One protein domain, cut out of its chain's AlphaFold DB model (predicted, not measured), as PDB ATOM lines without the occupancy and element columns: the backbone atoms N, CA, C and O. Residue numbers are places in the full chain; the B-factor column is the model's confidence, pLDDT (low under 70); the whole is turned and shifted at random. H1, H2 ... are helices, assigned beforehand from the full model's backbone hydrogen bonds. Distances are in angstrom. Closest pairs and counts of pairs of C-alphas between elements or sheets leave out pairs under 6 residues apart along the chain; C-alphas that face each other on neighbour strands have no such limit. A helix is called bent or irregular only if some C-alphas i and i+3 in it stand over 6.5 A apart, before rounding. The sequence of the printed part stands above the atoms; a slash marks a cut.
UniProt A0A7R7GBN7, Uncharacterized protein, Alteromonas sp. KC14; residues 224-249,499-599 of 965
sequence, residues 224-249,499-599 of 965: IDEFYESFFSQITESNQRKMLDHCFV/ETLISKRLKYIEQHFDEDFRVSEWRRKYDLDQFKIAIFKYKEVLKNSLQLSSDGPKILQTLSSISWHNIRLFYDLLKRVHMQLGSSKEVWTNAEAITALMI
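What this domain is: This is residues 224 to 249 and 499 to 599 of the 965 residues of an uncharacterized protein of Alteromonas sp. KC14 (UniProt A0A7R7GBN7). The long helix H5 and the kinked H3 lie side by side and run opposite ways, with the short H1 crossing H5 nearly at a right angle. Near the last residues of H5, H6, H7 and H8 pack together as a cluster; H4 sits at the first end of H5, and H2 packs on H3. The printed part has 127 residues with eight named helices, H1 to H8 in order along the chain, and no named strand: all helix, with 96 residues in the helices. The whole is compact, with a radius of gyration of the C-alphas of 14.5 A, and spans 40 by 30 by 24 A.

How they stand to each other: H5, residues 528 to 548, touches H3, residues 499 to 515, at a shallow tilt of 21 degrees, opposite ways; the closest C-alphas are those of Leu 506 and Lys 539, 6.0 A apart. H3 has a kink of 44 degrees near residue 509. H1, residues 224 to 231, touches H5 about perpendicular, at 80 degrees, with the closest C-alphas, those of Phe 227 and Ile 535, 6.3 A apart. H2, residues 241 to 247, touches H3 at a steep tilt of 41 degrees; the closest C-alphas are those of Cys 247 and Lys 504, 5.1 A apart. H4, residues 519 to 525, is close to H5 but not clearly touching: the closest C-alphas, those of Trp 522 and Leu 528, are 6.5 A apart. H6, residues 552 to 563, and H5 touch only at the corner, C-alphas 546 and 552 being the closest at 3.9 A. H7, residues 567 to 581, touches H6 at a steep tilt of 52 degrees, with the closest C-alphas, those of Ser 563 and Phe 570, 5.0 A apart. H8, residues 590 to 598, touches H7 about perpendicular, at 74 degrees; the closest C-alphas are those of Val 577 and Ala 596, 5.6 A apart. H1 and H7 only just touch, with 3 pairs of C-alphas within 8 A, the closest being those of Tyr 228 and Lys 575 at 6.8 A. Every O i to N i+4 pair is within hydrogen-bond range in H1, H2, H5, H6, H7 and H8; in H3 10 of 13 are, in H4 2 of 3.

Where its parts are: H5 is 28.1 A long, from C-alpha 528 at (-37.454, 15.705, 14.612) to C-alpha 548. H3 is 24.0 A and irregular, C-alphas 511 and 514 being 8.2 A apart. H7 is 21.0 A and H6 16.2 A. H1 begins at C-alpha 224, (-36.718, 10.188, 28.229), and H8 ends at C-alpha 598, (-38.298, 0.367, 46.606).

The domain as a whole: The C-alphas of Ser 238 and Ala 591 are the farthest apart, 40.5 A. Residues 250 to 498 are not printed; C-alphas 249 and 499 are 10.1 A apart across the cut. Of the links printed whole, none is long. The mean pLDDT of the printed part is 91.5, and no printed residue is under 70.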
ATOM      1  N   ILE A 224     -35.932  10.056  26.992       91.94
ATOM      2  CA  ILE A 224     -36.718  10.188  28.229       91.94
ATOM      3  C   ILE A 224     -36.188  11.308  29.130       91.94
ATOM      4  O   ILE A 224     -36.974  12.074  29.675       91.94
ATOM      5  N   ASP A 225     -34.867  11.463  29.233       92.25
ATOM      6  CA  ASP A 225     -34.264  12.561  29.993       92.25
ATOM      7  C   ASP A 225     -34.676  13.915  29.404       92.25
ATOM      8  O   ASP A 225     -35.243  14.744  30.112       92.25
ATOM      9  N   GLU A 226     -34.520  14.072  28.086       94.62
ATOM     10  CA  GLU A 226     -34.930  15.269  27.341       94.62
ATOM     11  C   GLU A 226     -36.447  15.524  27.449       94.62
ATOM     12  O   GLU A 226     -36.869  16.671  27.539       94.62
ATOM     13  N   PHE A 227     -37.286  14.481  27.492       95.75
ATOM     14  CA  PHE A 227     -38.735  14.598  27.691       95.75
ATOM     15  C   PHE A 227     -39.083  15.219  29.048       95.75
ATOM     16  O   PHE A 227     -39.877  16.162  29.109       95.75
ATOM     17  N   TYR A 228     -38.485  14.722  30.133       95.56
ATOM     18  CA  TYR A 228     -38.730  15.263  31.472       95.56
ATOM     19  C   TYR A 228     -38.119  16.656  31.644       95.56
ATOM     20  O   TYR A 228     -38.803  17.553  32.136       95.56
ATOM     21  N   GLU A 229     -36.896  16.879  31.159       93.12
ATOM     22  CA  GLU A 229     -36.270  18.208  31.146       93.12
ATOM     23  C   GLU A 229     -37.081  19.210  30.322       93.12
ATOM     24  O   GLU A 229     -37.202  20.378  30.697       93.12
ATOM     25  N   SER A 230     -37.707  18.761  29.233       93.00
ATOM     26  CA  SER A 230     -38.475  19.645  28.369       93.00
ATOM     27  C   SER A 230     -39.862  19.970  28.918       93.00
ATOM     28  O   SER A 230     -40.301  21.125  28.872       93.00
ATOM     29  N   PHE A 231     -40.583  18.969  29.423       94.94
ATOM     30  CA  PHE A 231     -42.013  19.106  29.710       94.94
ATOM     31  C   PHE A 231     -42.376  19.087  31.197       94.94
ATOM     32  O   PHE A 231     -43.443  19.586  31.566       94.94
ATOM     33  N   PHE A 232     -41.480  18.590  32.050       93.88
ATOM     34  CA  PHE A 232     -41.688  18.376  33.485       93.88
ATOM     35  C   PHE A 232     -40.594  19.060  34.319       93.88
ATOM     36  O   PHE A 232     -40.202  18.585  35.379       93.88
ATOM     37  N   SER A 233     -40.115  20.208  33.849       88.19
ATOM     38  CA  SER A 233     -39.170  21.071  34.555       88.19
ATOM     39  C   SER A 233     -39.799  22.432  34.887       88.19
ATOM     40  O   SER A 233     -41.011  22.664  34.734       88.19
ATOM     41  N   GLN A 234     -38.971  23.340  35.406       85.25
ATOM     42  CA  GLN A 234     -39.367  24.700  35.742       85.25
ATOM     43  C   GLN A 234     -39.771  25.487  34.483       85.25
ATOM     44  O   GLN A 234     -39.063  25.496  33.484       85.25
ATOM     45  N   ILE A 235     -40.917  26.173  34.560       85.44
ATOM     46  CA  ILE A 235     -41.536  26.919  33.445       85.44
ATOM     47  C   ILE A 235     -41.457  28.435  33.616       85.44
ATOM     48  O   ILE A 235     -42.404  29.168  33.328       85.44
ATOM     49  N   THR A 236     -40.352  28.910  34.181       79.44
ATOM     50  CA  THR A 236     -40.184  30.320  34.534       79.44
ATOM     51  C   THR A 236     -39.239  31.064  33.608       79.44
ATOM     52  O   THR A 236     -38.801  32.140  33.983       79.44
ATOM     53  N   GLU A 237     -38.872  30.567  32.434       80.19
ATOM     54  CA  GLU A 237     -38.058  31.333  31.478       80.19
ATOM     55  C   GLU A 237     -38.925  32.263  30.610       80.19
ATOM     56  O   GLU A 237     -40.148  32.137  30.548       80.19
ATOM     57  N   SER A 238     -38.327  33.285  29.990       72.31
ATOM     58  CA  SER A 238     -39.070  34.266  29.172       72.31
ATOM     59  C   SER A 238     -39.600  33.676  27.857       72.31
ATOM     60  O   SER A 238     -40.715  33.992  27.443       72.31
ATOM     61  N   ASN A 239     -38.827  32.793  27.230       78.25
ATOM     62  CA  ASN A 239     -39.166  32.009  26.033       78.25
ATOM     63  C   ASN A 239     -40.267  30.948  26.287       78.25
ATOM     64  O   ASN A 239     -40.944  30.537  25.347       78.25
ATOM     65  N   GLN A 240     -40.521  30.567  27.545       84.62
ATOM     66  CA  GLN A 240     -41.500  29.547  27.953       84.62
ATOM     67  C   GLN A 240     -42.931  30.085  28.144       84.62
ATOM     68  O   GLN A 240     -43.787  29.388  28.692       84.62
ATOM     69  N   ARG A 241     -43.237  31.312  27.699       84.25
ATOM     70  CA  ARG A 241     -44.530  31.976  27.959       84.25
ATOM     71  C   ARG A 241     -45.752  31.123  27.595       84.25
ATOM     72  O   ARG A 241     -46.640  30.972  28.427       84.25
ATOM     73  N   LYS A 242     -45.780  30.531  26.393       86.25
ATOM     74  CA  LYS A 242     -46.886  29.652  25.965       86.25
ATOM     75  C   LYS A 242     -47.058  28.470  26.920       86.25
ATOM     76  O   LYS A 242     -48.164  28.178  27.363       86.25
ATOM     77  N   MET A 243     -45.953  27.816  27.269       90.25
ATOM     78  CA  MET A 243     -45.960  26.689  28.194       90.25
ATOM     79  C   MET A 243     -46.495  27.098  29.566       90.25
ATOM     80  O   MET A 243     -47.324  26.387  30.126       90.25
ATOM     81  N   LEU A 244     -46.087  28.260  30.081       88.56
ATOM     82  CA  LEU A 244     -46.607  28.808  31.330       88.56
ATOM     83  C   LEU A 244     -48.117  29.080  31.258       88.56
ATOM     84  O   LEU A 244     -48.841  28.705  32.176       88.56
ATOM     85  N   ASP A 245     -48.607  29.664  30.165       86.31
ATOM     86  CA  ASP A 245     -50.031  29.963  29.986       86.31
ATOM     87  C   ASP A 245     -50.898  28.692  29.945       86.31
ATOM     88  O   ASP A 245     -51.955  28.642  30.574       86.31
ATOM     89  N   HIS A 246     -50.427  27.638  29.274       89.56
ATOM     90  CA  HIS A 246     -51.164  26.376  29.157       89.56
ATOM     91  C   HIS A 246     -50.975  25.430  30.350       89.56
ATOM     92  O   HIS A 246     -51.893  24.672  30.665       89.56
ATOM     93  N   CYS A 247     -49.816  25.457  31.020       89.75
ATOM     94  CA  CYS A 247     -49.462  24.502  32.074       89.75
ATOM     95  C   CYS A 247     -49.642  25.032  33.501       89.75
ATOM     96  O   CYS A 247     -49.623  24.228  34.431       89.75
ATOM     97  N   PHE A 248     -49.828  26.341  33.712       87.06
ATOM     98  CA  PHE A 248     -50.044  26.887  35.055       87.06
ATOM     99  C   PHE A 248     -51.332  26.332  35.676       87.06
ATOM    100  O   PHE A 248     -52.408  26.390  35.074       87.06
ATOM    101  N   VAL A 249     -51.240  25.792  36.889       83.94
ATOM    102  CA  VAL A 249     -52.383  25.260  37.639       83.94
ATOM    103  C   VAL A 249     -52.797  26.284  38.686       83.94
ATOM    104  O   VAL A 249     -52.036  26.586  39.598       83.94
ATOM    105  N   GLU A 499     -52.285  15.871  39.892       88.50
ATOM    106  CA  GLU A 499     -53.023  15.228  38.797       88.50
ATOM    107  C   GLU A 499     -53.360  16.238  37.694       88.50
ATOM    108  O   GLU A 499     -53.078  16.012  36.512       88.50
ATOM    109  N   THR A 500     -53.893  17.398  38.076       89.88
ATOM    110  CA  THR A 500     -54.177  18.506  37.159       89.88
ATOM    111  C   THR A 500     -52.902  18.986  36.476       89.88
ATOM    112  O   THR A 500     -52.889  19.268  35.275       89.88
ATOM    113  N   LEU A 501     -51.807  19.054  37.228       91.50
ATOM    114  CA  LEU A 501     -50.505  19.469  36.733       91.50
ATOM    115  C   LEU A 501     -49.959  18.485  35.682       91.50
ATOM    116  O   LEU A 501     -49.573  18.943  34.607       91.50
ATOM    117  N   ILE A 502     -50.030  17.166  35.901       93.69
ATOM    118  CA  ILE A 502     -49.728  16.161  34.862       93.69
ATOM    119  C   ILE A 502     -50.656  16.320  33.659       93.69
ATOM    120  O   ILE A 502     -50.189  16.422  32.526       93.69
ATOM    121  N   SER A 503     -51.961  16.423  33.900       93.81
ATOM    122  CA  SER A 503     -52.975  16.538  32.850       93.81
ATOM    123  C   SER A 503     -52.703  17.711  31.908       93.81
ATOM    124  O   SER A 503     -52.764  17.561  30.685       93.81
ATOM    125  N   LYS A 504     -52.336  18.875  32.458       94.75
ATOM    126  CA  LYS A 504     -51.978  20.050  31.658       94.75
ATOM    127  C   LYS A 504     -50.673  19.863  30.883       94.75
ATOM    128  O   LYS A 504     -50.626  20.268  29.723       94.75
ATOM    129  N   ARG A 505     -49.644  19.221  31.462       95.44
ATOM    130  CA  ARG A 505     -48.392  18.918  30.736       95.44
ATOM    131  C   ARG A 505     -48.647  18.010  29.534       95.44
ATOM    132  O   ARG A 505     -48.211  18.329  28.431       95.44
ATOM    133  N   LEU A 506     -49.391  16.920  29.729       96.56
ATOM    134  CA  LEU A 506     -49.702  15.967  28.658       96.56
ATOM    135  C   LEU A 506     -50.536  16.618  27.548       96.56
ATOM    136  O   LEU A 506     -50.269  16.389  26.369       96.56
ATOM    137  N   LYS A 507     -51.497  17.475  27.914       96.69
ATOM    138  CA  LYS A 507     -52.297  18.240  26.951       96.69
ATOM    139  C   LYS A 507     -51.455  19.251  26.169       96.69
ATOM    140  O   LYS A 507     -51.653  19.394  24.968       96.69
ATOM    141  N   TYR A 508     -50.505  19.925  26.821       96.69
ATOM    142  CA  TYR A 508     -49.585  20.838  26.141       96.69
ATOM    143  C   TYR A 508     -48.710  20.105  25.118       96.69
ATOM    144  O   TYR A 508     -48.604  20.561  23.985       96.69
ATOM    145  N   ILE A 509     -48.151  18.942  25.477       96.62
ATOM    146  CA  ILE A 509     -47.393  18.100  24.535       96.62
ATOM    147  C   ILE A 509     -48.273  17.702  23.342       96.62
ATOM    148  O   ILE A 509     -47.848  17.792  22.198       96.62
ATOM    149  N   GLU A 510     -49.516  17.297  23.593       95.56
ATOM    150  CA  GLU A 510     -50.439  16.860  22.542       95.56
ATOM    151  C   GLU A 510     -50.836  17.982  21.573       95.56
ATOM    152  O   GLU A 510     -50.958  17.734  20.377       95.56
ATOM    153  N   GLN A 511     -51.036  19.203  22.075       96.38
ATOM    154  CA  GLN A 511     -51.632  20.301  21.304       96.38
ATOM    155  C   GLN A 511     -50.622  21.334  20.794       96.38
ATOM    156  O   GLN A 511     -50.909  22.024  19.822       96.38
ATOM    157  N   HIS A 512     -49.458  21.456  21.435       95.25
ATOM    158  CA  HIS A 512     -48.534  22.573  21.216       95.25
ATOM    159  C   HIS A 512     -47.077  22.143  20.982       95.25
ATOM    160  O   HIS A 512     -46.197  23.000  20.983       95.25
ATOM    161  N   PHE A 513     -46.796  20.854  20.744       94.69
ATOM    162  CA  PHE A 513     -45.429  20.374  20.484       94.69
ATOM    163  C   PHE A 513     -44.744  21.117  19.329       94.69
ATOM    164  O   PHE A 513     -43.623  21.589  19.483       94.69
ATOM    165  N   ASP A 514     -45.427  21.257  18.187       92.62
ATOM    166  CA  ASP A 514     -44.860  21.896  16.988       92.62
ATOM    167  C   ASP A 514     -44.678  23.416  17.143       92.62
ATOM    168  O   ASP A 514     -43.965  24.046  16.363       92.62
ATOM    169  N   GLU A 515     -45.307  24.001  18.163       90.44
ATOM    170  CA  GLU A 515     -45.227  25.420  18.499       90.44
ATOM    171  C   GLU A 515     -44.265  25.720  19.659       90.44
ATOM    172  O   GLU A 515     -44.144  26.884  20.063       90.44
ATOM    173  N   ASP A 516     -43.614  24.697  20.224       91.62
ATOM    174  CA  ASP A 516     -42.686  24.862  21.336       91.62
ATOM    175  C   ASP A 516     -41.437  25.631  20.878       91.62
ATOM    176  O   ASP A 516     -40.890  25.416  19.793       91.62
ATOM    177  N   PHE A 517     -40.957  26.543  21.723       89.44
ATOM    178  CA  PHE A 517     -39.806  27.391  21.410       89.44
ATOM    179  C   PHE A 517     -38.530  26.579  21.116       89.44
ATOM    180  O   PHE A 517     -37.669  27.039  20.359       89.44
ATOM    181  N   ARG A 518     -38.429  25.354  21.652       92.81
ATOM    182  CA  ARG A 518     -37.287  24.446  21.456       92.81
ATOM    183  C   ARG A 518     -37.330  23.656  20.159       92.81
ATOM    184  O   ARG A 518     -36.327  23.043  19.818       92.81
ATOM    185  N   VAL A 519     -38.410  23.693  19.374       92.88
ATOM    186  CA  VAL A 519     -38.488  22.937  18.105       92.88
ATOM    187  C   VAL A 519     -37.317  23.263  17.177       92.88
ATOM    188  O   VAL A 519     -36.765  22.374  16.528       92.88
ATOM    189  N   SER A 520     -36.896  24.530  17.137       91.88
ATOM    190  CA  SER A 520     -35.736  24.954  16.347       91.88
ATOM    191  C   SER A 520     -34.414  24.335  16.827       91.88
ATOM    192  O   SER A 520     -33.563  24.003  16.003       91.88
ATOM    193  N   GLU A 521     -34.258  24.142  18.136       92.75
ATOM    194  CA  GLU A 521     -33.106  23.494  18.760       92.75
ATOM    195  C   GLU A 521     -33.143  21.978  18.541       92.75
ATOM    196  O   GLU A 521     -32.163  21.394  18.075       92.75
ATOM    197  N   TRP A 522     -34.293  21.341  18.771       95.50
ATOM    198  CA  TRP A 522     -34.468  19.905  18.557       95.50
ATOM    199  C   TRP A 522     -34.216  19.503  17.105       95.50
ATOM    200  O   TRP A 522     -33.560  18.495  16.877       95.50
ATOM    201  N   ARG A 523     -34.628  20.321  16.123       93.50
ATOM    202  CA  ARG A 523     -34.303  20.108  14.697       93.50
ATOM    203  C   ARG A 523     -32.802  20.089  14.406       93.50
ATOM    204  O   ARG A 523     -32.386  19.469  13.434       93.50
ATOM    205  N   ARG A 524     -31.993  20.800  15.197       95.38
ATOM    206  CA  ARG A 524     -30.527  20.817  15.055       95.38
ATOM    207  C   ARG A 524     -29.875  19.625  15.750       95.38
ATOM    208  O   ARG A 524     -28.827  19.171  15.307       95.38
ATOM    209  N   LYS A 525     -30.471  19.151  16.848       94.44
ATOM    210  CA  LYS A 525     -29.914  18.104  17.718       94.44
ATOM    211  C   LYS A 525     -30.348  16.691  17.305       94.44
ATOM    212  O   LYS A 525     -29.598  15.739  17.516       94.44
ATOM    213  N   TYR A 526     -31.542  16.549  16.730       94.50
ATOM    214  CA  TYR A 526     -32.218  15.272  16.505       94.50
ATOM    215  C   TYR A 526     -32.923  15.201  15.143       94.50
ATOM    216  O   TYR A 526     -33.263  16.216  14.541       94.50
ATOM    217  N   ASP A 527     -33.222  13.974  14.709       95.25
ATOM    218  CA  ASP A 527     -34.290  13.721  13.738       95.25
ATOM    219  C   ASP A 527     -35.630  14.068  14.408       95.25
ATOM    220  O   ASP A 527     -36.041  13.398  15.363       95.25
ATOM    221  N   LEU A 528     -36.267  15.155  13.957       93.81
ATOM    222  CA  LEU A 528     -37.454  15.705  14.612       93.81
ATOM    223  C   LEU A 528     -38.638  14.736  14.570       93.81
ATOM    224  O   LEU A 528     -39.386  14.676  15.545       93.81
ATOM    225  N   ASP A 529     -38.802  13.975  13.490       94.75
ATOM    226  CA  ASP A 529     -39.926  13.052  13.349       94.75
ATOM    227  C   ASP A 529     -39.754  11.867  14.301       94.75
ATOM    228  O   ASP A 529     -40.667  11.539  15.063       94.75
ATOM    229  N   GLN A 530     -38.550  11.284  14.362       95.00
ATOM    230  CA  GLN A 530     -38.248  10.227  15.333       95.00
ATOM    231  C   GLN A 530     -38.346  10.718  16.779       95.00
ATOM    232  O   GLN A 530     -38.866  10.010  17.646       95.00
ATOM    233  N   PHE A 531     -37.851  11.928  17.052       95.69
ATOM    234  CA  PHE A 531     -37.940  12.545  18.371       95.69
ATOM    235  C   PHE A 531     -39.404  12.753  18.772       95.69
ATOM    236  O   PHE A 531     -39.814  12.291  19.833       95.69
ATOM    237  N   LYS A 532     -40.221  13.348  17.897       96.06
ATOM    238  CA  LYS A 532     -41.654  13.563  18.127       96.06
ATOM    239  C   LYS A 532     -42.386  12.250  18.392       96.06
ATOM    240  O   LYS A 532     -43.135  12.173  19.363       96.06
ATOM    241  N   ILE A 533     -42.137  11.203  17.601       95.38
ATOM    242  CA  ILE A 533     -42.724   9.870  17.827       95.38
ATOM    243  C   ILE A 533     -42.389   9.357  19.234       95.38
ATOM    244  O   ILE A 533     -43.275   8.863  19.933       95.38
ATOM    245  N   ALA A 534     -41.142   9.510  19.683       94.81
ATOM    246  CA  ALA A 534     -40.736   9.101  21.024       94.81
ATOM    247  C   ALA A 534     -41.403   9.940  22.129       94.81
ATOM    248  O   ALA A 534     -41.930   9.373  23.081       94.81
ATOM    249  N   ILE A 535     -41.457  11.269  21.985       96.50
ATOM    250  CA  ILE A 535     -42.134  12.158  22.943       96.50
ATOM    251  C   ILE A 535     -43.621  11.808  23.074       96.50
ATOM    252  O   ILE A 535     -44.137  11.701  24.188       96.50
ATOM    253  N   PHE A 536     -44.311  11.579  21.954       96.12
ATOM    254  CA  PHE A 536     -45.717  11.176  21.963       96.12
ATOM    255  C   PHE A 536     -45.903   9.786  22.576       96.12
ATOM    256  O   PHE A 536     -46.835   9.596  23.352       96.12
ATOM    257  N   LYS A 537     -44.990   8.843  22.316       95.25
ATOM    258  CA  LYS A 537     -44.979   7.532  22.980       95.25
ATOM    259  C   LYS A 537     -44.895   7.685  24.505       95.25
ATOM    260  O   LYS A 537     -45.731   7.124  25.205       95.25
ATOM    261  N   TYR A 538     -43.958   8.481  25.020       95.62
ATOM    262  CA  TYR A 538     -43.802   8.723  26.463       95.62
ATOM    263  C   TYR A 538     -45.029   9.403  27.077       95.62
ATOM    264  O   TYR A 538     -45.495   9.020  28.151       95.62
ATOM    265  N   LYS A 539     -45.603  10.383  26.372       96.25
ATOM    266  CA  LYS A 539     -46.847  11.050  26.771       96.25
ATOM    267  C   LYS A 539     -48.024  10.071  26.854       96.25
ATOM    268  O   LYS A 539     -48.792  10.145  27.811       96.25
ATOM    269  N   GLU A 540     -48.168   9.160  25.892       95.75
ATOM    270  CA  GLU A 540     -49.239   8.156  25.906       95.75
ATOM    271  C   GLU A 540     -49.069   7.142  27.043       95.75
ATOM    272  O   GLU A 540     -50.055   6.798  27.688       95.75
ATOM    273  N   VAL A 541     -47.839   6.731  27.370       94.62
ATOM    274  CA  VAL A 541     -47.570   5.857  28.530       94.62
ATOM    275  C   VAL A 541     -48.035   6.512  29.830       94.62
ATOM    276  O   VAL A 541     -48.753   5.883  30.609       94.62
ATOM    277  N   LEU A 542     -47.703   7.791  30.040       95.69
ATOM    278  CA  LEU A 542     -48.157   8.546  31.213       95.69
ATOM    279  C   LEU A 542     -49.679   8.716  31.247       95.69
ATOM    280  O   LEU A 542     -50.293   8.523  32.295       95.69
ATOM    281  N   LYS A 543     -50.296   9.053  30.109       95.44
ATOM    282  CA  LYS A 543     -51.754   9.199  29.984       95.44
ATOM    283  C   LYS A 543     -52.470   7.897  30.337       95.44
ATOM    284  O   LYS A 543     -53.364   7.892  31.181       95.44
ATOM    285  N   ASN A 544     -52.044   6.789  29.740       95.00
ATOM    286  CA  ASN A 544     -52.665   5.486  29.950       95.00
ATOM    287  C   ASN A 544     -52.478   5.006  31.395       95.00
ATOM    288  O   ASN A 544     -53.449   4.598  32.029       95.00
ATOM    289  N   SER A 545     -51.265   5.128  31.938       95.44
ATOM    290  CA  SER A 545     -50.919   4.636  33.279       95.44
ATOM    291  C   SER A 545     -51.507   5.462  34.416       95.44
ATOM    292  O   SER A 545     -51.916   4.895  35.423       95.44
ATOM    293  N   LEU A 546     -51.581   6.789  34.276       94.31
ATOM    294  CA  LEU A 546     -51.996   7.669  35.373       94.31
ATOM    295  C   LEU A 546     -53.451   8.137  35.272       94.31
ATOM    296  O   LEU A 546     -54.073   8.339  36.308       94.31
ATOM    297  N   GLN A 547     -53.990   8.324  34.060       91.62
ATOM    298  CA  GLN A 547     -55.327   8.913  33.867       91.62
ATOM    299  C   GLN A 547     -56.396   7.895  33.457       91.62
ATOM    300  O   GLN A 547     -57.569   8.105  33.757       91.62
ATOM    301  N   LEU A 548     -56.025   6.824  32.745       90.75
ATOM    302  CA  LEU A 548     -56.988   5.846  32.212       90.75
ATOM    303  C   LEU A 548     -56.987   4.512  32.975       90.75
ATOM    304  O   LEU A 548     -57.992   3.803  32.964       90.75
ATOM    305  N   SER A 549     -55.879   4.174  33.638       93.12
ATOM    306  CA  SER A 549     -55.731   2.970  34.462       93.12
ATOM    307  C   SER A 549     -56.612   2.990  35.707       93.12
ATOM    308  O   SER A 549     -56.736   4.019  36.372       93.12
ATOM    309  N   SER A 550     -57.107   1.820  36.121       92.25
ATOM    310  CA  SER A 550     -57.737   1.651  37.436       92.25
ATOM    311  C   SER A 550     -56.763   1.837  38.604       92.25
ATOM    312  O   SER A 550     -57.193   2.194  39.699       92.25
ATOM    313  N   ASP A 551     -55.463   1.609  38.388       93.06
ATOM    314  CA  ASP A 551     -54.420   1.816  39.401       93.06
ATOM    315  C   ASP A 551     -53.808   3.225  39.365       93.06
ATOM    316  O   ASP A 551     -53.131   3.617  40.318       93.06
ATOM    317  N   GLY A 552     -54.098   4.022  38.330       93.00
ATOM    318  CA  GLY A 552     -53.591   5.390  38.173       93.00
ATOM    319  C   GLY A 552     -53.773   6.269  39.420       93.00
ATOM    320  O   GLY A 552     -52.792   6.860  39.879       93.00
ATOM    321  N   PRO A 553     -54.964   6.291  40.058       91.38
ATOM    322  CA  PRO A 553     -55.177   7.030  41.303       91.38
ATOM    323  C   PRO A 553     -54.268   6.594  42.463       91.38
ATOM    324  O   PRO A 553     -53.790   7.453  43.201       91.38
ATOM    325  N   LYS A 554     -53.980   5.290  42.615       91.94
ATOM    326  CA  LYS A 554     -53.092   4.771  43.678       91.94
ATOM    327  C   LYS A 554     -51.626   5.120  43.412       91.94
ATOM    328  O   LYS A 554     -50.901   5.512  44.325       91.94
ATOM    329  N   ILE A 555     -51.207   5.058  42.146       94.44
ATOM    330  CA  ILE A 555     -49.862   5.473  41.723       94.44
ATOM    331  C   ILE A 555     -49.678   6.968  42.007       94.44
ATOM    332  O   ILE A 555     -48.723   7.365  42.674       94.44
ATOM    333  N   LEU A 556     -50.629   7.803  41.568       93.12
ATOM    334  CA  LEU A 556     -50.621   9.240  41.839       93.12
ATOM    335  C   LEU A 556     -50.642   9.527  43.339       93.12
ATOM    336  O   LEU A 556     -49.905  10.400  43.790       93.12
ATOM    337  N   GLN A 557     -51.437   8.800  44.122       90.44
ATOM    338  CA  GLN A 557     -51.468   8.915  45.577       90.44
ATOM    339  C   GLN A 557     -50.116   8.599  46.214       90.44
ATOM    340  O   GLN A 557     -49.648   9.378  47.046       90.44
ATOM    341  N   THR A 558     -49.467   7.508  45.815       92.56
ATOM    342  CA  THR A 558     -48.153   7.109  46.334       92.56
ATOM    343  C   THR A 558     -47.101   8.169  46.012       92.56
ATOM    344  O   THR A 558     -46.443   8.681  46.918       92.56
ATOM    345  N   LEU A 559     -47.008   8.591  44.745       93.88
ATOM    346  CA  LEU A 559     -46.081   9.642  44.309       93.88
ATOM    347  C   LEU A 559     -46.340  10.967  45.039       93.88
ATOM    348  O   LEU A 559     -45.402  11.606  45.519       93.88
ATOM    349  N   SER A 560     -47.608  11.358  45.179       91.19
ATOM    350  CA  SER A 560     -48.009  12.584  45.882       91.19
ATOM    351  C   SER A 560     -47.716  12.509  47.374       91.19
ATOM    352  O   SER A 560     -47.327  13.507  47.965       91.19
ATOM    353  N   SER A 561     -47.842  11.333  47.990       90.69
ATOM    354  CA  SER A 561     -47.574  11.149  49.418       90.69
ATOM    355  C   SER A 561     -46.088  11.275  49.752       90.69
ATOM    356  O   SER A 561     -45.737  11.841  50.782       90.69
ATOM    357  N   ILE A 562     -45.215  10.787  48.865       90.44
ATOM    358  CA  ILE A 562     -43.755  10.916  49.001       90.44
ATOM    359  C   ILE A 562     -43.312  12.361  48.725       90.44
ATOM    360  O   ILE A 562     -42.458  12.915  49.427       90.44
ATOM    361  N   SER A 563     -43.890  12.967  47.686       88.12
ATOM    362  CA  SER A 563     -43.541  14.320  47.229       88.12
ATOM    363  C   SER A 563     -44.103  15.412  48.123       88.12
ATOM    364  O   SER A 563     -43.518  16.489  48.238       88.12
ATOM    365  N   TRP A 564     -45.239  15.114  48.749       84.88
ATOM    366  CA  TRP A 564     -46.036  15.976  49.599       84.88
ATOM    367  C   TRP A 564     -46.442  17.285  48.909       84.88
ATOM    368  O   TRP A 564     -47.444  17.306  48.203       84.88
ATOM    369  N   HIS A 565     -45.658  18.354  49.050       81.56
ATOM    370  CA  HIS A 565     -45.906  19.656  48.414       81.56
ATOM    371  C   HIS A 565     -44.828  20.051  47.385       81.56
ATOM    372  O   HIS A 565     -44.885  21.125  46.781       81.56
ATOM    373  N   ASN A 566     -43.843  19.178  47.151       85.31
ATOM    374  CA  ASN A 566     -42.705  19.453  46.284       85.31
ATOM    375  C   ASN A 566     -42.936  18.930  44.857       85.31
ATOM    376  O   ASN A 566     -42.766  17.744  44.577       85.31
ATOM    377  N   ILE A 567     -43.257  19.842  43.934       89.31
ATOM    378  CA  ILE A 567     -43.490  19.530  42.512       89.31
ATOM    379  C   ILE A 567     -42.241  18.939  41.844       89.31
ATOM    380  O   ILE A 567     -42.360  18.062  40.992       89.31
ATOM    381  N   ARG A 568     -41.044  19.412  42.214       89.00
ATOM    382  CA  ARG A 568     -39.786  18.948  41.608       89.00
ATOM    383  C   ARG A 568     -39.551  17.482  41.952       89.00
ATOM    384  O   ARG A 568     -39.415  16.667  41.051       89.00
ATOM    385  N   LEU A 569     -39.656  17.153  43.241       89.94
ATOM    386  CA  LEU A 569     -39.562  15.773  43.708       89.94
ATOM    387  C   LEU A 569     -40.632  14.893  43.050       89.94
ATOM    388  O   LEU A 569     -40.315  13.802  42.599       89.94
ATOM    389  N   PHE A 570     -41.870  15.374  42.918       93.56
ATOM    390  CA  PHE A 570     -42.926  14.630  42.230       93.56
ATOM    391  C   PHE A 570     -42.558  14.259  40.789       93.56
ATOM    392  O   PHE A 570     -42.748  13.112  40.378       93.56
ATOM    393  N   TYR A 571     -41.990  15.196  40.029       94.75
ATOM    394  CA  TYR A 571     -41.516  14.920  38.676       94.75
ATOM    395  C   TYR A 571     -40.311  13.983  38.641       94.75
ATOM    396  O   TYR A 571     -40.275  13.111  37.776       94.75
ATOM    397  N   ASP A 572     -39.379  14.100  39.587       92.44
ATOM    398  CA  ASP A 572     -38.224  13.203  39.685       92.44
ATOM    399  C   ASP A 572     -38.656  11.763  40.002       92.44
ATOM    400  O   ASP A 572     -38.189  10.817  39.367       92.44
ATOM    401  N   LEU A 573     -39.613  11.584  40.919       93.75
ATOM    402  CA  LEU A 573     -40.201  10.274  41.214       93.75
ATOM    403  C   LEU A 573     -40.939   9.710  40.002       93.75
ATOM    404  O   LEU A 573     -40.789   8.532  39.679       93.75
ATOM    405  N   LEU A 574     -41.720  10.543  39.309       95.31
ATOM    406  CA  LEU A 574     -42.431  10.116  38.111       95.31
ATOM    407  C   LEU A 574     -41.457   9.711  36.997       95.31
ATOM    408  O   LEU A 574     -41.670   8.695  36.336       95.31
ATOM    409  N   LYS A 575     -40.377  10.477  36.809       93.56
ATOM    410  CA  LYS A 575     -39.280  10.156  35.892       93.56
ATOM    411  C   LYS A 575     -38.637   8.829  36.259       93.56
ATOM    412  O   LYS A 575     -38.459   7.989  35.382       93.56
ATOM    413  N   ARG A 576     -38.335   8.617  37.542       90.75
ATOM    414  CA  ARG A 576     -37.767   7.365  38.050       90.75
ATOM    415  C   ARG A 576     -38.666   6.173  37.730       90.75
ATOM    416  O   ARG A 576     -38.186   5.213  37.134       90.75
ATOM    417  N   VAL A 577     -39.959   6.252  38.051       92.94
ATOM    418  CA  VAL A 577     -40.926   5.183  37.748       92.94
ATOM    419  C   VAL A 577     -40.991   4.918  36.242       92.94
ATOM    420  O   VAL A 577     -40.855   3.771  35.829       92.94
ATOM    421  N   HIS A 578     -41.094   5.957  35.410       92.69
ATOM    422  CA  HIS A 578     -41.142   5.803  33.952       92.69
ATOM    423  C   HIS A 578     -39.867   5.180  33.382       92.69
ATOM    424  O   HIS A 578     -39.927   4.281  32.554       92.69
ATOM    425  N   MET A 579     -38.700   5.620  33.849       89.25
ATOM    426  CA  MET A 579     -37.421   5.058  33.423       89.25
ATOM    427  C   MET A 579     -37.254   3.594  33.830       89.25
ATOM    428  O   MET A 579     -36.595   2.844  33.113       89.25
ATOM    429  N   GLN A 580     -37.790   3.205  34.987       89.00
ATOM    430  CA  GLN A 580     -37.682   1.842  35.495       89.00
ATOM    431  C   GLN A 580     -38.672   0.907  34.793       89.00
ATOM    432  O   GLN A 580     -38.259  -0.121  34.262       89.00
ATOM    433  N   LEU A 581     -39.949   1.286  34.719       90.19
ATOM    434  CA  LEU A 581     -41.006   0.484  34.089       90.19
ATOM    435  C   LEU A 581     -40.982   0.541  32.556       90.19
ATOM    436  O   LEU A 581     -41.592  -0.295  31.887       90.19
ATOM    437  N   GLY A 582     -40.255   1.509  32.001       88.69
ATOM    438  CA  GLY A 582     -40.098   1.712  30.573       88.69
ATOM    439  C   GLY A 582     -41.358   2.239  29.894       88.69
ATOM    440  O   GLY A 582     -42.402   2.485  30.503       88.69
ATOM    441  N   SER A 583     -41.236   2.395  28.579       88.25
ATOM    442  CA  SER A 583     -42.274   2.980  27.732       88.25
ATOM    443  C   SER A 583     -43.047   1.933  26.915       88.25
ATOM    444  O   SER A 583     -43.342   2.164  25.739       88.25
ATOM    445  N   SER A 584     -43.306   0.736  27.459       80.75
ATOM    446  CA  SER A 584     -44.131  -0.264  26.757       80.75
ATOM    447  C   SER A 584     -45.586   0.222  26.636       80.75
ATOM    448  O   SER A 584     -45.996   1.168  27.299       80.75
ATOM    449  N   LYS A 585     -46.389  -0.387  25.749       70.00
ATOM    450  CA  LYS A 585     -47.822  -0.040  25.624       70.00
ATOM    451  C   LYS A 585     -48.654  -0.472  26.839       70.00
ATOM    452  O   LYS A 585     -49.831  -0.128  26.912       70.00
ATOM    453  N   GLU A 586     -48.067  -1.256  27.734       79.69
ATOM    454  CA  GLU A 586     -48.727  -1.747  28.934       79.69
ATOM    455  C   GLU A 586     -48.892  -0.623  29.948       79.69
ATOM    456  O   GLU A 586     -48.063   0.277  30.078       79.69
ATOM    457  N   VAL A 587     -50.005  -0.692  30.658       91.62
ATOM    458  CA  VAL A 587     -50.384   0.258  31.692       91.62
ATOM    459  C   VAL A 587     -49.673  -0.123  32.983       91.62
ATOM    460  O   VAL A 587     -49.670  -1.299  33.336       91.62
ATOM    461  N   TRP A 588     -49.113   0.854  33.701       93.69
ATOM    462  CA  TRP A 588     -48.484   0.570  34.989       93.69
ATOM    463  C   TRP A 588     -49.503   0.148  36.048       93.69
ATOM    464  O   TRP A 588     -50.584   0.739  36.166       93.69
ATOM    465  N   THR A 589     -49.116  -0.827  36.862       93.44
ATOM    466  CA  THR A 589     -49.843  -1.246  38.061       93.44
ATOM    467  C   THR A 589     -49.293  -0.561  39.311       93.44
ATOM    468  O   THR A 589     -48.171  -0.041  39.344       93.44
ATOM    469  N   ASN A 590     -50.073  -0.579  40.392       92.81
ATOM    470  CA  ASN A 590     -49.600  -0.057  41.672       92.81
ATOM    471  C   ASN A 590     -48.416  -0.873  42.232       92.81
ATOM    472  O   ASN A 590     -47.513  -0.305  42.845       92.81
ATOM    473  N   ALA A 591     -48.394  -2.191  41.998       93.44
ATOM    474  CA  ALA A 591     -47.308  -3.063  42.441       93.44
ATOM    475  C   ALA A 591     -45.986  -2.745  41.726       93.44
ATOM    476  O   ALA A 591     -44.923  -2.686  42.354       93.44
ATOM    477  N   GLU A 592     -46.061  -2.451  40.427       94.06
ATOM    478  CA  GLU A 592     -44.916  -2.010  39.638       94.06
ATOM    479  C   GLU A 592     -44.364  -0.667  40.123       94.06
ATOM    480  O   GLU A 592     -43.154  -0.530  40.323       94.06
ATOM    481  N   ALA A 593     -45.240   0.307  40.387       94.19
ATOM    482  CA  ALA A 593     -44.833   1.604  40.920       94.19
ATOM    483  C   ALA A 593     -44.170   1.482  42.305       94.19
ATOM    484  O   ALA A 593     -43.115   2.079  42.529       94.19
ATOM    485  N   ILE A 594     -44.733   0.678  43.218       95.06
ATOM    486  CA  ILE A 594     -44.135   0.399  44.537       95.06
ATOM    487  C   ILE A 594     -42.747  -0.229  44.370       95.06
ATOM    488  O   ILE A 594     -41.787   0.243  44.979       95.06
ATOM    489  N   THR A 595     -42.611  -1.237  43.504       94.38
ATOM    490  CA  THR A 595     -41.319  -1.892  43.240       94.38
ATOM    491  C   THR A 595     -40.285  -0.892  42.729       94.38
ATOM    492  O   THR A 595     -39.155  -0.857  43.223       94.38
ATOM    493  N   ALA A 596     -40.668  -0.035  41.777       92.62
ATOM    494  CA  ALA A 596     -39.771   0.964  41.210       92.62
ATOM    495  C   ALA A 596     -39.290   1.998  42.252       92.62
ATOM    496  O   ALA A 596     -38.172   2.512  42.175       92.62
ATOM    497  N   LEU A 597     -40.115   2.274  43.263       93.62
ATOM    498  CA  LEU A 597     -39.781   3.169  44.369       93.62
ATOM    499  C   LEU A 597     -38.988   2.472  45.488       93.62
ATOM    500  O   LEU A 597     -38.245   3.145  46.201       93.62
ATOM    501  N   MET A 598     -39.090   1.148  45.641       92.81
ATOM    502  CA  MET A 598     -38.298   0.367  46.606       92.81
ATOM    503  C   MET A 598     -36.887   0.049  46.098       92.81
ATOM    504  O   MET A 598     -35.934   0.084  46.871       92.81
ATOM    505  N   ILE A 599     -36.735  -0.240  44.804       89.50
ATOM    506  CA  ILE A 599     -35.460  -0.664  44.211       89.50
ATOM    507  C   ILE A 599     -34.845   0.505  43.444       89.50
ATOM    508  O   ILE A 599     -35.469   1.060  42.536       89.50
TER     509      ILE A 599